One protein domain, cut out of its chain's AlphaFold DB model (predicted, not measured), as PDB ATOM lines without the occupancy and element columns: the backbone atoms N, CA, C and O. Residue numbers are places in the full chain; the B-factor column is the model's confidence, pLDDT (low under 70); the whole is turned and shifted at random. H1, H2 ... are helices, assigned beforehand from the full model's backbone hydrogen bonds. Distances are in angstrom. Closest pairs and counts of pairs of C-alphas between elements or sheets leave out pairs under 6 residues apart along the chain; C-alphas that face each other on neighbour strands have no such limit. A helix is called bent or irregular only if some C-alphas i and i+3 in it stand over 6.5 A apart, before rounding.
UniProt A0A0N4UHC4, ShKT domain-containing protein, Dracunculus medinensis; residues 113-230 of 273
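Overview. This is residues 113 to 230 of the 273 residues of the protein "ShKT domain-containing protein" of Dracunculus medinensis (UniProt A0A0N4UHC4). Three small groups of short helices are strung on long loops: H1, H2 and H3 at one end of the longest axis, the helical hairpin H4 and H5 at the other, and H6, H7 and H8 to one side between them. H8 packs on H3, while the hairpin of H4 and H5 touches no other helix. The printed part has 118 residues with eight named helices, H1 to H8 in chain order, and no named strand; the class is all helix, though helices hold 53 residues, under half. It is compact, with a radius of gyration of the C-alphas of 14.6 A and spans of 40 by 30 by 25 A.

Along the chain. Find C-alpha 113 at (39.582, 21.083, 58.398), where H1 begins; it runs over residues 113 to 120, 12.0 A long. H1 is irregular, but only just: C-alphas 114 and 117 are 6.6 A apart. Next come H2, residues 123 to 126, 5.5 A, and H3, residues 131 to 137, 9.7 A. Go on to C-alpha 161 at (49.141, 7.898, 30.937), where H4 begins, residues 161 to 168, 10.2 A; H5 follows, residues 173 to 178, 8.6 A. H6 is residues 203 to 209, 9.6 A, and is irregular, with C-alphas 205 and 208 7.3 A apart. H7 is residues 216 to 222, 9.8 A; H8, residues 224 to 229, 8.7 A, ends at C-alpha 229 at (52.866, 7.157, 50.670).

Arrangement. Look first at H8, the hub. It touches H3 at a steep tilt of 66 degrees, opposite ways, with Ala 132 and Ile 229 the closest C-alphas at 5.5 A. It touches H6 about perpendicular, only just, at 71 degrees; the closest C-alphas, Cys 203 and Thr 226, are 6.0 A apart. H7 and H8 only just touch, only at the corner, with Arg 220 and Cys 227 closest at 5.6 A. H6 and H7 form a hairpin at a shallow tilt of 16 degrees, with Phe 209 and Ala 216 closest at 5.6 A. Beyond H3, H2 touches it only at the corner, where C-alphas 125 and 131 are closest at 5.2 A. H1 is close to H2 but not clearly touching; C-alphas 118 and 124 are closest at 6.1 A. H4 and H5 form a hairpin at a shallow tilt of 5 degrees, with Leu 164 and Val 175 closest at 6.4 A. In H3, H4, H5, H7 and H8 every O i to N i+4 pair is within hydrogen-bond range; H1 has 1 of 4, with 4 of 5 O i to N i+3 pairs, H6 has 1 of 3, with 2 of 4, and H2 is too short for an i+4 pair.

Size, cuts and confidence. The C-alphas of Thr 120 and Gly 191 are the two farthest apart, 42.0 A. The printed part has no cut. Look for the long links at residues 138 to 160 and 179 to 202. The mean pLDDT of the printed part is 75.6, and 27 residues are under 70, among them 186 to 197.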
ATOM      1  N   GLU A 113      39.379  20.436  57.093       82.32
ATOM      2  CA  GLU A 113      39.582  21.083  58.398       82.32
ATOM      3  C   GLU A 113      40.939  20.724  59.011       82.32
ATOM      4  O   GLU A 113      41.690  21.608  59.430       82.32
ATOM      5  N   ASN A 114      41.296  19.438  58.991       80.04
ATOM      6  CA  ASN A 114      42.582  18.956  59.504       80.04
ATOM      7  C   ASN A 114      43.758  19.453  58.654       80.04
ATOM      8  O   ASN A 114      44.870  19.633  59.155       80.04
ATOM      9  N   CYS A 115      43.517  19.703  57.366       87.45
ATOM     10  CA  CYS A 115      44.538  20.172  56.444       87.45
ATOM     11  C   CYS A 115      44.779  21.685  56.510       87.45
ATOM     12  O   CYS A 115      45.809  22.143  56.009       87.45
ATOM     13  N   ASN A 116      43.899  22.473  57.139       84.86
ATOM     14  CA  ASN A 116      44.082  23.925  57.294       84.86
ATOM     15  C   ASN A 116      45.409  24.292  57.968       84.86
ATOM     16  O   ASN A 116      45.990  25.337  57.676       84.86
ATOM     17  N   LEU A 117      45.930  23.402  58.815       83.11
ATOM     18  CA  LEU A 117      47.238  23.568  59.429       83.11
ATOM     19  C   LEU A 117      48.343  23.806  58.390       83.11
ATOM     20  O   LEU A 117      49.164  24.699  58.583       83.11
ATOM     21  N   PHE A 118      48.334  23.067  57.279       85.72
ATOM     22  CA  PHE A 118      49.329  23.205  56.213       85.72
ATOM     23  C   PHE A 118      49.258  24.558  55.496       85.72
ATOM     24  O   PHE A 118      50.275  25.024  54.994       85.72
ATOM     25  N   LEU A 119      48.100  25.232  55.502       83.68
ATOM     26  CA  LEU A 119      47.979  26.595  54.969       83.68
ATOM     27  C   LEU A 119      48.646  27.618  55.897       83.68
ATOM     28  O   LEU A 119      49.272  28.563  55.430       83.68
ATOM     29  N   THR A 120      48.521  27.429  57.213       81.45
ATOM     30  CA  THR A 120      49.125  28.324  58.219       81.45
ATOM     31  C   THR A 120      50.594  28.016  58.511       81.45
ATOM     32  O   THR A 120      51.329  28.883  58.974       81.45
ATOM     33  N   MET A 121      51.021  26.779  58.254       83.88
ATOM     34  CA  MET A 121      52.357  26.257  58.531       83.88
ATOM     35  C   MET A 121      52.885  25.504  57.298       83.88
ATOM     36  O   MET A 121      53.021  24.279  57.332       83.88
ATOM     37  N   PRO A 122      53.186  26.210  56.191       83.25
ATOM     38  CA  PRO A 122      53.602  25.584  54.933       83.25
ATOM     39  C   PRO A 122      54.898  24.771  55.056       83.25
ATOM     40  O   PRO A 122      55.108  23.838  54.283       83.25
ATOM     41  N   GLN A 123      55.736  25.034  56.068       81.98
ATOM     42  CA  GLN A 123      56.928  24.228  56.362       81.98
ATOM     43  C   GLN A 123      56.611  22.752  56.642       81.98
ATOM     44  O   GLN A 123      57.479  21.889  56.509       81.98
ATOM     45  N   PHE A 124      55.369  22.437  57.017       82.31
ATOM     46  CA  PHE A 124      54.929  21.065  57.230       82.31
ATOM     47  C   PHE A 124      54.764  20.273  55.936       82.31
ATOM     48  O   PHE A 124      54.908  19.056  55.949       82.31
ATOM     49  N   CYS A 125      54.549  20.942  54.808       85.49
ATOM     50  CA  CYS A 125      54.483  20.283  53.508       85.49
ATOM     51  C   CYS A 125      55.838  19.709  53.072       85.49
ATOM     52  O   CYS A 125      55.889  18.731  52.331       85.49
ATOM     53  N   THR A 126      56.938  20.295  53.553       82.17
ATOM     54  CA  THR A 126      58.313  19.907  53.204       82.17
ATOM     55  C   THR A 126      59.048  19.184  54.332       82.17
ATOM     56  O   THR A 126      60.177  18.740  54.137       82.17
ATOM     57  N   ASN A 127      58.450  19.076  55.520       75.66
ATOM     58  CA  ASN A 127      59.084  18.416  56.655       75.66
ATOM     59  C   ASN A 127      59.147  16.890  56.406       75.66
ATOM     60  O   ASN A 127      58.108  16.284  56.150       75.66
ATOM     61  N   PRO A 128      60.328  16.252  56.495       70.88
ATOM     62  CA  PRO A 128      60.509  14.838  56.154       70.88
ATOM     63  C   PRO A 128      59.706  13.862  57.030       70.88
ATOM     64  O   PRO A 128      59.392  12.771  56.563       70.88
ATOM     65  N   ASP A 129      59.339  14.246  58.256       63.45
ATOM     66  CA  ASP A 129      58.600  13.390  59.193       63.45
ATOM     67  C   ASP A 129      57.101  13.317  58.868       63.45
ATOM     68  O   ASP A 129      56.425  12.351  59.226       63.45
ATOM     69  N   ILE A 130      56.569  14.342  58.191       73.72
ATOM     70  CA  ILE A 130      55.127  14.512  57.957       73.72
ATOM     71  C   ILE A 130      54.752  14.743  56.493       73.72
ATOM     72  O   ILE A 130      53.572  14.660  56.161       73.72
ATOM     73  N   SER A 131      55.711  14.973  55.596       74.94
ATOM     74  CA  SER A 131      55.462  15.191  54.165       74.94
ATOM     75  C   SER A 131      54.748  14.008  53.511       74.94
ATOM     76  O   SER A 131      53.878  14.209  52.671       74.94
ATOM     77  N   ALA A 132      55.021  12.778  53.960       70.89
ATOM     78  CA  ALA A 132      54.292  11.577  53.550       70.89
ATOM     79  C   ALA A 132      52.795  11.639  53.919       70.89
ATOM     80  O   ALA A 132      51.925  11.267  53.132       70.89
ATOM     81  N   ILE A 133      52.480  12.160  55.110       78.48
ATOM     82  CA  ILE A 133      51.100  12.384  55.564       78.48
ATOM     83  C   ILE A 133      50.473  13.506  54.747       78.48
ATOM     84  O   ILE A 133      49.330  13.387  54.317       78.48
ATOM     85  N   ALA A 134      51.215  14.594  54.535       83.62
ATOM     86  CA  ALA A 134      50.771  15.732  53.754       83.62
ATOM     87  C   ALA A 134      50.411  15.300  52.329       83.62
ATOM     88  O   ALA A 134      49.325  15.605  51.858       83.62
ATOM     89  N   LEU A 135      51.257  14.497  51.686       84.33
ATOM     90  CA  LEU A 135      50.994  13.896  50.384       84.33
ATOM     91  C   LEU A 135      49.740  13.014  50.420       84.33
ATOM     92  O   LEU A 135      48.809  13.214  49.644       84.33
ATOM     93  N   ALA A 136      49.675  12.061  51.348       79.33
ATOM     94  CA  ALA A 136      48.582  11.096  51.389       79.33
ATOM     95  C   ALA A 136      47.226  11.717  51.767       79.33
ATOM     96  O   ALA A 136      46.201  11.292  51.239       79.33
ATOM     97  N   LYS A 137      47.206  12.707  52.668       83.15
ATOM     98  CA  LYS A 137      45.982  13.222  53.307       83.15
ATOM     99  C   LYS A 137      45.663  14.676  52.979       83.15
ATOM    100  O   LYS A 137      44.489  15.025  52.897       83.15
ATOM    101  N   CYS A 138      46.672  15.519  52.792       89.47
ATOM    102  CA  CYS A 138      46.515  16.958  52.571       89.47
ATOM    103  C   CYS A 138      47.231  17.478  51.307       89.47
ATOM    104  O   CYS A 138      47.852  18.546  51.350       89.47
ATOM    105  N   PRO A 139      47.185  16.743  50.176       89.74
ATOM    106  CA  PRO A 139      47.985  17.074  49.000       89.74
ATOM    107  C   PRO A 139      47.644  18.449  48.438       89.74
ATOM    108  O   PRO A 139      48.525  19.137  47.933       89.74
ATOM    109  N   ARG A 140      46.376  18.860  48.544       91.39
ATOM    110  CA  ARG A 140      45.892  20.124  48.006       91.39
ATOM    111  C   ARG A 140      46.579  21.277  48.703       91.39
ATOM    112  O   ARG A 140      47.209  22.080  48.038       91.39
ATOM    113  N   ASN A 141      46.549  21.303  50.034       90.56
ATOM    114  CA  ASN A 141      47.093  22.423  50.807       90.56
ATOM    115  C   ASN A 141      48.619  22.520  50.710       90.56
ATOM    116  O   ASN A 141      49.184  23.576  50.979       90.56
ATOM    117  N   CYS A 142      49.268  21.437  50.283       89.92
ATOM    118  CA  CYS A 142      50.707  21.369  50.098       89.92
ATOM    119  C   CYS A 142      51.183  21.469  48.646       89.92
ATOM    120  O   CYS A 142      52.387  21.388  48.412       89.92
ATOM    121  N   GLY A 143      50.290  21.646  47.670       90.90
ATOM    122  CA  GLY A 143      50.699  21.713  46.266       90.90
ATOM    123  C   GLY A 143      51.239  20.385  45.723       90.90
ATOM    124  O   GLY A 143      52.096  20.374  44.841       90.90
ATOM    125  N   LEU A 144      50.775  19.261  46.270       90.08
ATOM    126  CA  LEU A 144      51.258  17.917  45.957       90.08
ATOM    127  C   LEU A 144      50.286  17.127  45.077       90.08
ATOM    128  O   LEU A 144      50.541  15.963  44.816       90.08
ATOM    129  N   CYS A 145      49.174  17.697  44.603       88.38
ATOM    130  CA  CYS A 145      48.138  16.961  43.859       88.38
ATOM    131  C   CYS A 145      48.625  16.268  42.576       88.38
ATOM    132  O   CYS A 145      47.989  15.314  42.120       88.38
ATOM    133  N   ASN A 146      49.728  16.743  41.997       83.81
ATOM    134  CA  ASN A 146      50.389  16.156  40.834       83.81
ATOM    135  C   ASN A 146      51.446  15.102  41.208       83.81
ATOM    136  O   ASN A 146      52.062  14.521  40.315       83.81
ATOM    137  N   GLN A 147      51.689  14.871  42.498       80.90
ATOM    138  CA  GLN A 147      52.604  13.844  42.964       80.90
ATOM    139  C   GLN A 147      51.897  12.484  43.052       80.90
ATOM    140  O   GLN A 147      50.738  12.402  43.477       80.90
ATOM    141  N   PRO A 148      52.589  11.391  42.687       69.06
ATOM    142  CA  PRO A 148      52.081  10.045  42.920       69.06
ATOM    143  C   PRO A 148      51.761   9.844  44.405       69.06
ATOM    144  O   PRO A 148      52.570  10.206  45.253       69.06
ATOM    145  N   GLY A 149      50.594   9.279  44.719       68.25
ATOM    146  CA  GLY A 149      50.151   9.085  46.104       68.25
ATOM    147  C   GLY A 149      49.322  10.209  46.714       68.25
ATOM    148  O   GLY A 149      48.728  10.011  47.776       68.25
ATOM    149  N   ALA A 150      49.214  11.354  46.037       78.66
ATOM    150  CA  ALA A 150      48.411  12.472  46.506       78.66
ATOM    151  C   ALA A 150      46.960  12.076  46.799       78.66
ATOM    152  O   ALA A 150      46.252  11.593  45.917       78.66
ATOM    153  N   GLY A 151      46.497  12.282  48.033       74.59
ATOM    154  CA  GLY A 151      45.107  11.994  48.414       74.59
ATOM    155  C   GLY A 151      44.779  10.498  48.390       74.59
ATOM    156  O   GLY A 151      43.632  10.120  48.133       74.59
ATOM    157  N   GLY A 152      45.798   9.647  48.545       65.31
ATOM    158  CA  GLY A 152      45.684   8.194  48.438       65.31
ATOM    159  C   GLY A 152      45.505   7.685  47.006       65.31
ATOM    160  O   GLY A 152      45.094   6.542  46.818       65.31
ATOM    161  N   ARG A 153      45.775   8.513  45.987       69.65
ATOM    162  CA  ARG A 153      45.750   8.089  44.578       69.65
ATOM    163  C   ARG A 153      46.839   7.058  44.321       69.65
ATOM    164  O   ARG A 153      47.995   7.273  44.682       69.65
ATOM    165  N   CYS A 154      46.500   5.974  43.633       68.82
ATOM    166  CA  CYS A 154      47.528   5.029  43.214       68.82
ATOM    167  C   CYS A 154      48.455   5.676  42.183       68.82
ATOM    168  O   CYS A 154      47.980   6.448  41.352       68.82
ATOM    169  N   PRO A 155      49.763   5.387  42.211       68.85
ATOM    170  CA  PRO A 155      50.671   5.866  41.183       68.85
ATOM    171  C   PRO A 155      50.290   5.271  39.823       68.85
ATOM    172  O   PRO A 155      49.828   4.131  39.736       68.85
ATOM    173  N   ASP A 156      50.534   6.028  38.757       73.87
ATOM    174  CA  ASP A 156      50.539   5.466  37.410       73.87
ATOM    175  C   ASP A 156      51.728   4.506  37.274       73.87
ATOM    176  O   ASP A 156      52.847   4.816  37.686       73.87
ATOM    177  N   THR A 157      51.494   3.327  36.702       74.29
ATOM    178  CA  THR A 157      52.561   2.376  36.356       74.29
ATOM    179  C   THR A 157      53.119   2.643  34.961       74.29
ATOM    180  O   THR A 157      54.231   2.214  34.661       74.29
ATOM    181  N   SER A 158      52.370   3.351  34.107       77.98
ATOM    182  CA  SER A 158      52.805   3.735  32.763       77.98
ATOM    183  C   SER A 158      53.226   5.209  32.714       77.98
ATOM    184  O   SER A 158      52.464   6.073  33.148       77.98
ATOM    185  N   PRO A 159      54.382   5.547  32.112       77.80
ATOM    186  CA  PRO A 159      54.778   6.942  31.894       77.80
ATOM    187  C   PRO A 159      53.911   7.651  30.837       77.80
ATOM    188  O   PRO A 159      53.927   8.874  30.743       77.80
ATOM    189  N   ASN A 160      53.132   6.901  30.048       81.32
ATOM    190  CA  ASN A 160      52.362   7.417  28.913       81.32
ATOM    191  C   ASN A 160      50.884   7.659  29.247       81.32
ATOM    192  O   ASN A 160      50.039   7.686  28.350       81.32
ATOM    193  N   CYS A 161      50.538   7.817  30.523       82.23
ATOM    194  CA  CYS A 161      49.141   7.898  30.937       82.23
ATOM    195  C   CYS A 161      48.381   9.102  30.389       82.23
ATOM    196  O   CYS A 161      47.206   8.960  30.063       82.23
ATOM    197  N   ALA A 162      49.051  10.232  30.155       84.07
ATOM    198  CA  ALA A 162      48.444  11.363  29.456       84.07
ATOM    199  C   ALA A 162      47.938  10.973  28.051       84.07
ATOM    200  O   ALA A 162      46.822  11.321  27.671       84.07
ATOM    201  N   VAL A 163      48.730  10.194  27.304       87.02
ATOM    202  CA  VAL A 163      48.374   9.717  25.958       87.02
ATOM    203  C   VAL A 163      47.292   8.643  26.033       87.02
ATOM    204  O   VAL A 163      46.304   8.705  25.307       87.02
ATOM    205  N   LEU A 164      47.443   7.673  26.935       88.09
ATOM    206  CA  LEU A 164      46.492   6.569  27.085       88.09
ATOM    207  C   LEU A 164      45.097   7.059  27.497       88.09
ATOM    208  O   LEU A 164      44.098   6.603  26.946       88.09
ATOM    209  N   VAL A 165      45.023   8.026  28.415       88.11
ATOM    210  CA  VAL A 165      43.758   8.640  28.834       88.11
ATOM    211  C   VAL A 165      43.148   9.478  27.715       88.11
ATOM    212  O   VAL A 165      41.936   9.424  27.533       88.11
ATOM    213  N   ALA A 166      43.955  10.193  26.927       88.75
ATOM    214  CA  ALA A 166      43.452  10.921  25.764       88.75
ATOM    215  C   ALA A 166      42.873   9.986  24.683       88.75
ATOM    216  O   ALA A 166      41.891  10.341  24.039       88.75
ATOM    217  N   LEU A 167      43.458   8.797  24.496       90.58
ATOM    218  CA  LEU A 167      43.043   7.840  23.464       90.58
ATOM    219  C   LEU A 167      41.848   6.966  23.868       90.58
ATOM    220  O   LEU A 167      40.963   6.740  23.047       90.58
ATOM    221  N   ALA A 168      41.827   6.446  25.097       91.53
ATOM    222  CA  ALA A 168      40.849   5.439  25.526       91.53
ATOM    223  C   ALA A 168      39.990   5.874  26.729       91.53
ATOM    224  O   ALA A 168      38.974   5.249  27.039       91.53
ATOM    225  N   GLY A 169      40.359   6.970  27.397       87.90
ATOM    226  CA  GLY A 169      39.672   7.467  28.584       87.90
ATOM    227  C   GLY A 169      39.846   6.578  29.820       87.90
ATOM    228  O   GLY A 169      40.263   5.426  29.767       87.90
ATOM    229  N   CYS A 170      39.460   7.107  30.978       86.63
ATOM    230  CA  CYS A 170      39.594   6.421  32.270       86.63
ATOM    231  C   CYS A 170      38.592   5.279  32.518       86.63
ATOM    232  O   CYS A 170      38.524   4.741  33.623       86.63
ATOM    233  N   LYS A 171      37.784   4.922  31.514       87.27
ATOM    234  CA  LYS A 171      36.863   3.778  31.575       87.27
ATOM    235  C   LYS A 171      37.478   2.501  31.000       87.27
ATOM    236  O   LYS A 171      36.983   1.422  31.305       87.27
ATOM    237  N   ASP A 172      38.532   2.613  30.193       88.54
ATOM    238  CA  ASP A 172      39.232   1.455  29.645       88.54
ATOM    239  C   ASP A 172      39.980   0.698  30.750       88.54
ATOM    240  O   ASP A 172      40.667   1.296  31.575       88.54
ATOM    241  N   THR A 173      39.868  -0.630  30.779       85.57
ATOM    242  CA  THR A 173      40.438  -1.459  31.852       85.57
ATOM    243  C   THR A 173      41.969  -1.412  31.896       85.57
ATOM    244  O   THR A 173      42.557  -1.476  32.978       85.57
ATOM    245  N   ASN A 174      42.642  -1.286  30.748       83.18
ATOM    246  CA  ASN A 174      44.098  -1.158  30.706       83.18
ATOM    247  C   ASN A 174      44.537   0.225  31.183       83.18
ATOM    248  O   ASN A 174      45.536   0.324  31.901       83.18
ATOM    249  N   VAL A 175      43.777   1.269  30.849       85.37
ATOM    250  CA  VAL A 175      43.990   2.616  31.391       85.37
ATOM    251  C   VAL A 175      43.737   2.628  32.895       85.37
ATOM    252  O   VAL A 175      44.587   3.088  33.642       85.37
ATOM    253  N   GLN A 176      42.651   2.037  33.385       82.44
ATOM    254  CA  GLN A 176      42.379   1.950  34.822       82.44
ATOM    255  C   GLN A 176      43.470   1.198  35.580       82.44
ATOM    256  O   GLN A 176      43.805   1.581  36.692       82.44
ATOM    257  N   ARG A 177      44.048   0.144  34.992       78.10
ATOM    258  CA  ARG A 177      45.105  -0.645  35.638       78.10
ATOM    259  C   ARG A 177      46.447   0.082  35.686       78.10
ATOM    260  O   ARG A 177      47.182  -0.104  36.654       78.10
ATOM    261  N   ASN A 178      46.778   0.848  34.644       79.84
ATOM    262  CA  ASN A 178      48.107   1.446  34.491       79.84
ATOM    263  C   ASN A 178      48.168   2.949  34.778       79.84
ATOM    264  O   ASN A 178      49.245   3.476  35.036       79.84
ATOM    265  N   CYS A 179      47.028   3.628  34.724       82.01
ATOM    266  CA  CYS A 179      46.884   5.076  34.821       82.01
ATOM    267  C   CYS A 179      45.966   5.471  35.974       82.01
ATOM    268  O   CYS A 179      45.137   6.372  35.857       82.01
ATOM    269  N   MET A 180      46.086   4.745  37.084       78.23
ATOM    270  CA  MET A 180      45.242   4.917  38.258       78.23
ATOM    271  C   MET A 180      45.321   6.339  38.823       78.23
ATOM    272  O   MET A 180      44.294   6.908  39.186       78.23
ATOM    273  N   GLY A 181      46.515   6.925  38.864       74.20
ATOM    274  CA  GLY A 181      46.761   8.271  39.367       74.20
ATOM    275  C   GLY A 181      46.168   9.323  38.444       74.20
ATOM    276  O   GLY A 181      45.379  10.152  38.902       74.20
ATOM    277  N   THR A 182      46.463   9.230  37.142       78.85
ATOM    278  CA  THR A 182      45.867  10.106  36.118       78.85
ATOM    279  C   THR A 182      44.336  10.005  36.125       78.85
ATOM    280  O   THR A 182      43.645  11.010  35.968       78.85
ATOM    281  N   CYS A 183      43.784   8.819  36.383       80.53
ATOM    282  CA  CYS A 183      42.344   8.580  36.466       80.53
ATOM    283  C   CYS A 183      41.726   8.809  37.853       80.53
ATOM    284  O   CYS A 183      40.545   8.515  38.040       80.53
ATOM    285  N   ASN A 184      42.484   9.346  38.819       75.60
ATOM    286  CA  ASN A 184      42.031   9.628  40.187       75.60
ATOM    287  C   ASN A 184      41.409   8.404  40.901       75.60
ATOM    288  O   ASN A 184      40.495   8.531  41.719       75.60
ATOM    289  N   ILE A 185      41.906   7.206  40.598       73.17
ATOM    290  CA  ILE A 185      41.468   5.949  41.203       73.17
ATOM    291  C   ILE A 185      42.146   5.812  42.569       73.17
ATOM    292  O   ILE A 185      43.367   5.682  42.674       73.17
ATOM    293  N   ARG A 186      41.329   5.850  43.626       67.02
ATOM    294  CA  ARG A 186      41.757   5.670  45.027       67.02
ATOM    295  C   ARG A 186      41.578   4.228  45.515       67.02
ATOM    296  O   ARG A 186      42.361   3.743  46.321       67.02
ATOM    297  N   SER A 187      40.567   3.545  44.977       62.10
ATOM    298  CA  SER A 187      40.220   2.143  45.232       62.10
ATOM    299  C   SER A 187      39.509   1.576  44.002       62.10
ATOM    300  O   SER A 187      38.851   2.324  43.279       62.10
ATOM    301  N   SER A 188      39.628   0.272  43.743       48.85
ATOM    302  CA  SER A 188      39.005  -0.361  42.574       48.85
ATOM    303  C   SER A 188      37.477  -0.303  42.650       48.85
ATOM    304  O   SER A 188      36.871  -0.925  43.523       48.85
ATOM    305  N   THR A 189      36.842   0.364  41.691       41.07
ATOM    306  CA  THR A 189      35.454   0.077  41.326       41.07
ATOM    307  C   THR A 189      35.448  -1.152  40.418       41.07
ATOM    308  O   THR A 189      35.913  -1.081  39.286       41.07
ATOM    309  N   THR A 190      34.905  -2.258  40.932       38.64
ATOM    310  CA  THR A 190      34.384  -3.401  40.160       38.64
ATOM    311  C   THR A 190      35.418  -4.370  39.539       38.64
ATOM    312  O   THR A 190      35.916  -4.166  38.440       38.64
ATOM    313  N   GLY A 191      35.641  -5.519  40.199       38.84
ATOM    314  CA  GLY A 191      35.760  -6.809  39.491       38.84
ATOM    315  C   GLY A 191      37.135  -7.431  39.187       38.84
ATOM    316  O   GLY A 191      37.152  -8.467  38.528       38.84
ATOM    317  N   GLY A 192      38.273  -6.911  39.660       43.08
ATOM    318  CA  GLY A 192      39.570  -7.603  39.504       43.08
ATOM    319  C   GLY A 192      40.693  -7.042  40.393       43.08
ATOM    320  O   GLY A 192      40.633  -5.864  40.745       43.08
ATOM    321  N   PRO A 193      41.706  -7.842  40.793       42.04
ATOM    322  CA  PRO A 193      42.807  -7.357  41.628       42.04
ATOM    323  C   PRO A 193      43.910  -6.651  40.801       42.04
ATOM    324  O   PRO A 193      44.042  -6.936  39.606       42.04
ATOM    325  N   PRO A 194      44.760  -5.799  41.413       51.17
ATOM    326  CA  PRO A 194      44.751  -5.381  42.808       51.17
ATOM    327  C   PRO A 194      44.496  -3.875  42.996       51.17
ATOM    328  O   PRO A 194      44.876  -3.009  42.206       51.17
ATOM    329  N   THR A 195      43.817  -3.620  44.104       59.03
ATOM    330  CA  THR A 195      44.067  -2.571  45.093       59.03
ATOM    331  C   THR A 195      45.318  -1.700  44.903       59.03
ATOM    332  O   THR A 195      46.376  -2.127  44.446       59.03
ATOM    333  N   CYS A 196      45.225  -0.472  45.416       63.72
ATOM    334  CA  CYS A 196      46.365   0.310  45.897       63.72
ATOM    335  C   CYS A 196      47.047  -0.421  47.073       63.72
ATOM    336  O   CYS A 196      47.014   0.023  48.219       63.72
ATOM    337  N   SER A 197      47.563  -1.618  46.822       69.41
ATOM    338  CA  SER A 197      48.204  -2.471  47.804       69.41
ATOM    339  C   SER A 197      49.610  -2.776  47.345       69.41
ATOM    340  O   SER A 197      49.957  -2.690  46.168       69.41
ATOM    341  N   ASP A 198      50.421  -3.114  48.323       71.92
ATOM    342  CA  ASP A 198      51.708  -3.715  48.083       71.92
ATOM    343  C   ASP A 198      51.486  -5.189  47.730       71.92
ATOM    344  O   ASP A 198      50.843  -5.920  48.483       71.92
ATOM    345  N   ASP A 199      51.992  -5.604  46.571       74.93
ATOM    346  CA  ASP A 199      52.012  -6.996  46.108       74.93
ATOM    347  C   ASP A 199      53.123  -7.792  46.817       74.93
ATOM    348  O   ASP A 199      53.114  -9.024  46.820       74.93
ATOM    349  N   ARG A 200      54.104  -7.101  47.421       76.48
ATOM    350  CA  ARG A 200      55.197  -7.716  48.184       76.48
ATOM    351  C   ARG A 200      55.152  -7.347  49.662       76.48
ATOM    352  O   ARG A 200      54.994  -6.191  50.039       76.48
ATOM    353  N   ALA A 201      55.424  -8.329  50.517       80.31
ATOM    354  CA  ALA A 201      55.498  -8.125  51.964       80.31
ATOM    355  C   ALA A 201      56.663  -7.207  52.394       80.31
ATOM    356  O   ALA A 201      56.592  -6.565  53.438       80.31
ATOM    357  N   ASN A 202      57.737  -7.117  51.599       79.36
ATOM    358  CA  ASN A 202      58.924  -6.319  51.920       79.36
ATOM    359  C   ASN A 202      58.877  -4.885  51.367       79.36
ATOM    360  O   ASN A 202      59.907  -4.209  51.345       79.36
ATOM    361  N   CYS A 203      57.712  -4.398  50.933       76.86
ATOM    362  CA  CYS A 203      57.603  -3.077  50.323       76.86
ATOM    363  C   CYS A 203      58.088  -1.941  51.227       76.86
ATOM    364  O   CYS A 203      58.814  -1.072  50.746       76.86
ATOM    365  N   ALA A 204      57.851  -2.027  52.539       73.89
ATOM    366  CA  ALA A 204      58.405  -1.092  53.521       73.89
ATOM    367  C   ALA A 204      59.945  -0.974  53.452       73.89
ATOM    368  O   ALA A 204      60.497   0.112  53.579       73.89
ATOM    369  N   GLN A 205      60.662  -2.072  53.188       73.94
ATOM    370  CA  GLN A 205      62.124  -2.055  53.020       73.94
ATOM    371  C   GLN A 205      62.542  -1.510  51.649       73.94
ATOM    372  O   GLN A 205      63.625  -0.942  51.488       73.94
ATOM    373  N   MET A 206      61.689  -1.706  50.642       73.44
ATOM    374  CA  MET A 206      61.929  -1.272  49.268       73.44
ATOM    375  C   MET A 206      61.576   0.197  49.026       73.44
ATOM    376  O   MET A 206      61.912   0.726  47.971       73.44
ATOM    377  N   GLN A 207      60.968   0.867  50.004       73.57
ATOM    378  CA  GLN A 207      60.517   2.256  49.948       73.57
ATOM    379  C   GLN A 207      61.542   3.222  49.329       73.57
ATOM    380  O   GLN A 207      61.212   4.030  48.465       73.57
ATOM    381  N   ARG A 208      62.822   3.094  49.698       72.35
ATOM    382  CA  ARG A 208      63.912   3.934  49.163       72.35
ATOM    383  C   ARG A 208      64.116   3.821  47.648       72.35
ATOM    384  O   ARG A 208      64.700   4.710  47.049       72.35
ATOM    385  N   PHE A 209      63.670   2.728  47.034       75.38
ATOM    386  CA  PHE A 209      63.806   2.475  45.602       75.38
ATOM    387  C   PHE A 209      62.600   2.971  44.799       75.38
ATOM    388  O   PHE A 209      62.639   2.929  43.576       75.38
ATOM    389  N   CYS A 210      61.556   3.491  45.453       71.69
ATOM    390  CA  CYS A 210      60.375   4.045  44.786       71.69
ATOM    391  C   CYS A 210      60.678   5.267  43.902       71.69
ATOM    392  O   CYS A 210      59.829   5.667  43.108       71.69
ATOM    393  N   THR A 211      61.859   5.879  44.027       67.86
ATOM    394  CA  THR A 211      62.317   7.014  43.206       67.86
ATOM    395  C   THR A 211      63.661   6.775  42.515       67.86
ATOM    396  O   THR A 211      64.122   7.645  41.784       67.86
ATOM    397  N   VAL A 212      64.279   5.606  42.710       66.75
ATOM    398  CA  VAL A 212      65.612   5.285  42.180       66.75
ATOM    399  C   VAL A 212      65.482   4.450  40.910       66.75
ATOM    400  O   VAL A 212      65.139   3.268  40.959       66.75
ATOM    401  N   GLU A 213      65.767   5.058  39.763       69.98
ATOM    402  CA  GLU A 213      65.882   4.334  38.494       69.98
ATOM    403  C   GLU A 213      67.121   3.405  38.502       69.98
ATOM    404  O   GLU A 213      68.113   3.714  39.167       69.98
ATOM    405  N   PRO A 214      67.093   2.252  37.806       72.73
ATOM    406  CA  PRO A 214      66.002   1.741  36.963       72.73
ATOM    407  C   PRO A 214      64.933   0.956  37.745       72.73
ATOM    408  O   PRO A 214      63.971   0.451  37.171       72.73
ATOM    409  N   PHE A 215      65.107   0.795  39.059       72.77
ATOM    410  CA  PHE A 215      64.253  -0.067  39.877       72.77
ATOM    411  C   PHE A 215      62.864   0.523  40.101       72.77
ATOM    412  O   PHE A 215      61.901  -0.220  40.289       72.77
ATOM    413  N   ALA A 216      62.753   1.849  40.085       66.26
ATOM    414  CA  ALA A 216      61.563   2.551  40.525       66.26
ATOM    415  C   ALA A 216      60.294   2.134  39.775       66.26
ATOM    416  O   ALA A 216      59.256   2.009  40.415       66.26
ATOM    417  N   ALA A 217      60.355   1.838  38.473       65.36
ATOM    418  CA  ALA A 217      59.199   1.321  37.735       65.36
ATOM    419  C   ALA A 217      58.678  -0.003  38.332       65.36
ATOM    420  O   ALA A 217      57.500  -0.122  38.674       65.36
ATOM    421  N   THR A 218      59.569  -0.977  38.538       76.10
ATOM    422  CA  THR A 218      59.228  -2.283  39.121       76.10
ATOM    423  C   THR A 218      58.771  -2.156  40.570       76.10
ATOM    424  O   THR A 218      57.789  -2.784  40.965       76.10
ATOM    425  N   VAL A 219      59.453  -1.329  41.366       76.58
ATOM    426  CA  VAL A 219      59.095  -1.139  42.776       76.58
ATOM    427  C   VAL A 219      57.757  -0.415  42.898       76.58
ATOM    428  O   VAL A 219      56.918  -0.869  43.661       76.58
ATOM    429  N   ARG A 220      57.475   0.623  42.103       72.61
ATOM    430  CA  ARG A 220      56.153   1.280  42.077       72.61
ATOM    431  C   ARG A 220      55.041   0.321  41.665       72.61
ATOM    432  O   ARG A 220      53.942   0.421  42.196       72.61
ATOM    433  N   GLN A 221      55.324  -0.611  40.755       71.23
ATOM    434  CA  GLN A 221      54.353  -1.617  40.330       71.23
ATOM    435  C   GLN A 221      54.036  -2.629  41.440       71.23
ATOM    436  O   GLN A 221      52.869  -2.979  41.607       71.23
ATOM    437  N   GLN A 222      55.055  -3.086  42.176       77.73
ATOM    438  CA  GLN A 222      54.946  -4.123  43.214       77.73
ATOM    439  C   GLN A 222      54.622  -3.574  44.605       77.73
ATOM    440  O   GLN A 222      54.126  -4.298  45.458       77.73
ATOM    441  N   CYS A 223      54.934  -2.310  44.853       76.36
ATOM    442  CA  CYS A 223      54.819  -1.639  46.138       76.36
ATOM    443  C   CYS A 223      53.984  -0.376  45.984       76.36
ATOM    444  O   CYS A 223      54.403   0.713  46.370       76.36
ATOM    445  N   ARG A 224      52.813  -0.510  45.350       71.88
ATOM    446  CA  ARG A 224      51.982   0.629  44.939       71.88
ATOM    447  C   ARG A 224      51.619   1.506  46.123       71.88
ATOM    448  O   ARG A 224      51.699   2.725  46.019       71.88
ATOM    449  N   LYS A 225      51.254   0.889  47.250       70.47
ATOM    450  CA  LYS A 225      50.856   1.597  48.467       70.47
ATOM    451  C   LYS A 225      52.061   2.228  49.145       70.47
ATOM    452  O   LYS A 225      52.024   3.413  49.466       70.47
ATOM    453  N   THR A 226      53.133   1.464  49.332       75.32
ATOM    454  CA  THR A 226      54.349   1.981  49.957       75.32
ATOM    455  C   THR A 226      54.920   3.136  49.137       75.32
ATOM    456  O   THR A 226      55.181   4.199  49.693       75.32
ATOM    457  N   CYS A 227      55.038   2.989  47.817       71.00
ATOM    458  CA  CYS A 227      55.553   4.035  46.937       71.00
ATOM    459  C   CYS A 227      54.605   5.227  46.768       71.00
ATOM    460  O   CYS A 227      55.085   6.323  46.497       71.00
ATOM    461  N   ALA A 228      53.291   5.046  46.947       65.07
ATOM    462  CA  ALA A 228      52.337   6.153  47.009       65.07
ATOM    463  C   ALA A 228      52.572   7.023  48.249       65.07
ATOM    464  O   ALA A 228      52.593   8.243  48.171       65.07
ATOM    465  N   ILE A 229      52.772   6.407  49.412       57.71
ATOM    466  CA  ILE A 229      52.866   7.157  50.670       57.71
ATOM    467  C   ILE A 229      54.191   7.937  50.759       57.71
ATOM    468  O   ILE A 229      54.303   8.895  51.515       57.71
ATOM    469  N   THR A 230      55.213   7.541  49.998       52.59
ATOM    470  CA  THR A 230      56.610   7.841  50.340       52.59
ATOM    471  C   THR A 230      57.419   8.401  49.183       52.59
ATOM    472  O   THR A 230      58.601   8.090  49.054       52.59
TER     473      THR A 230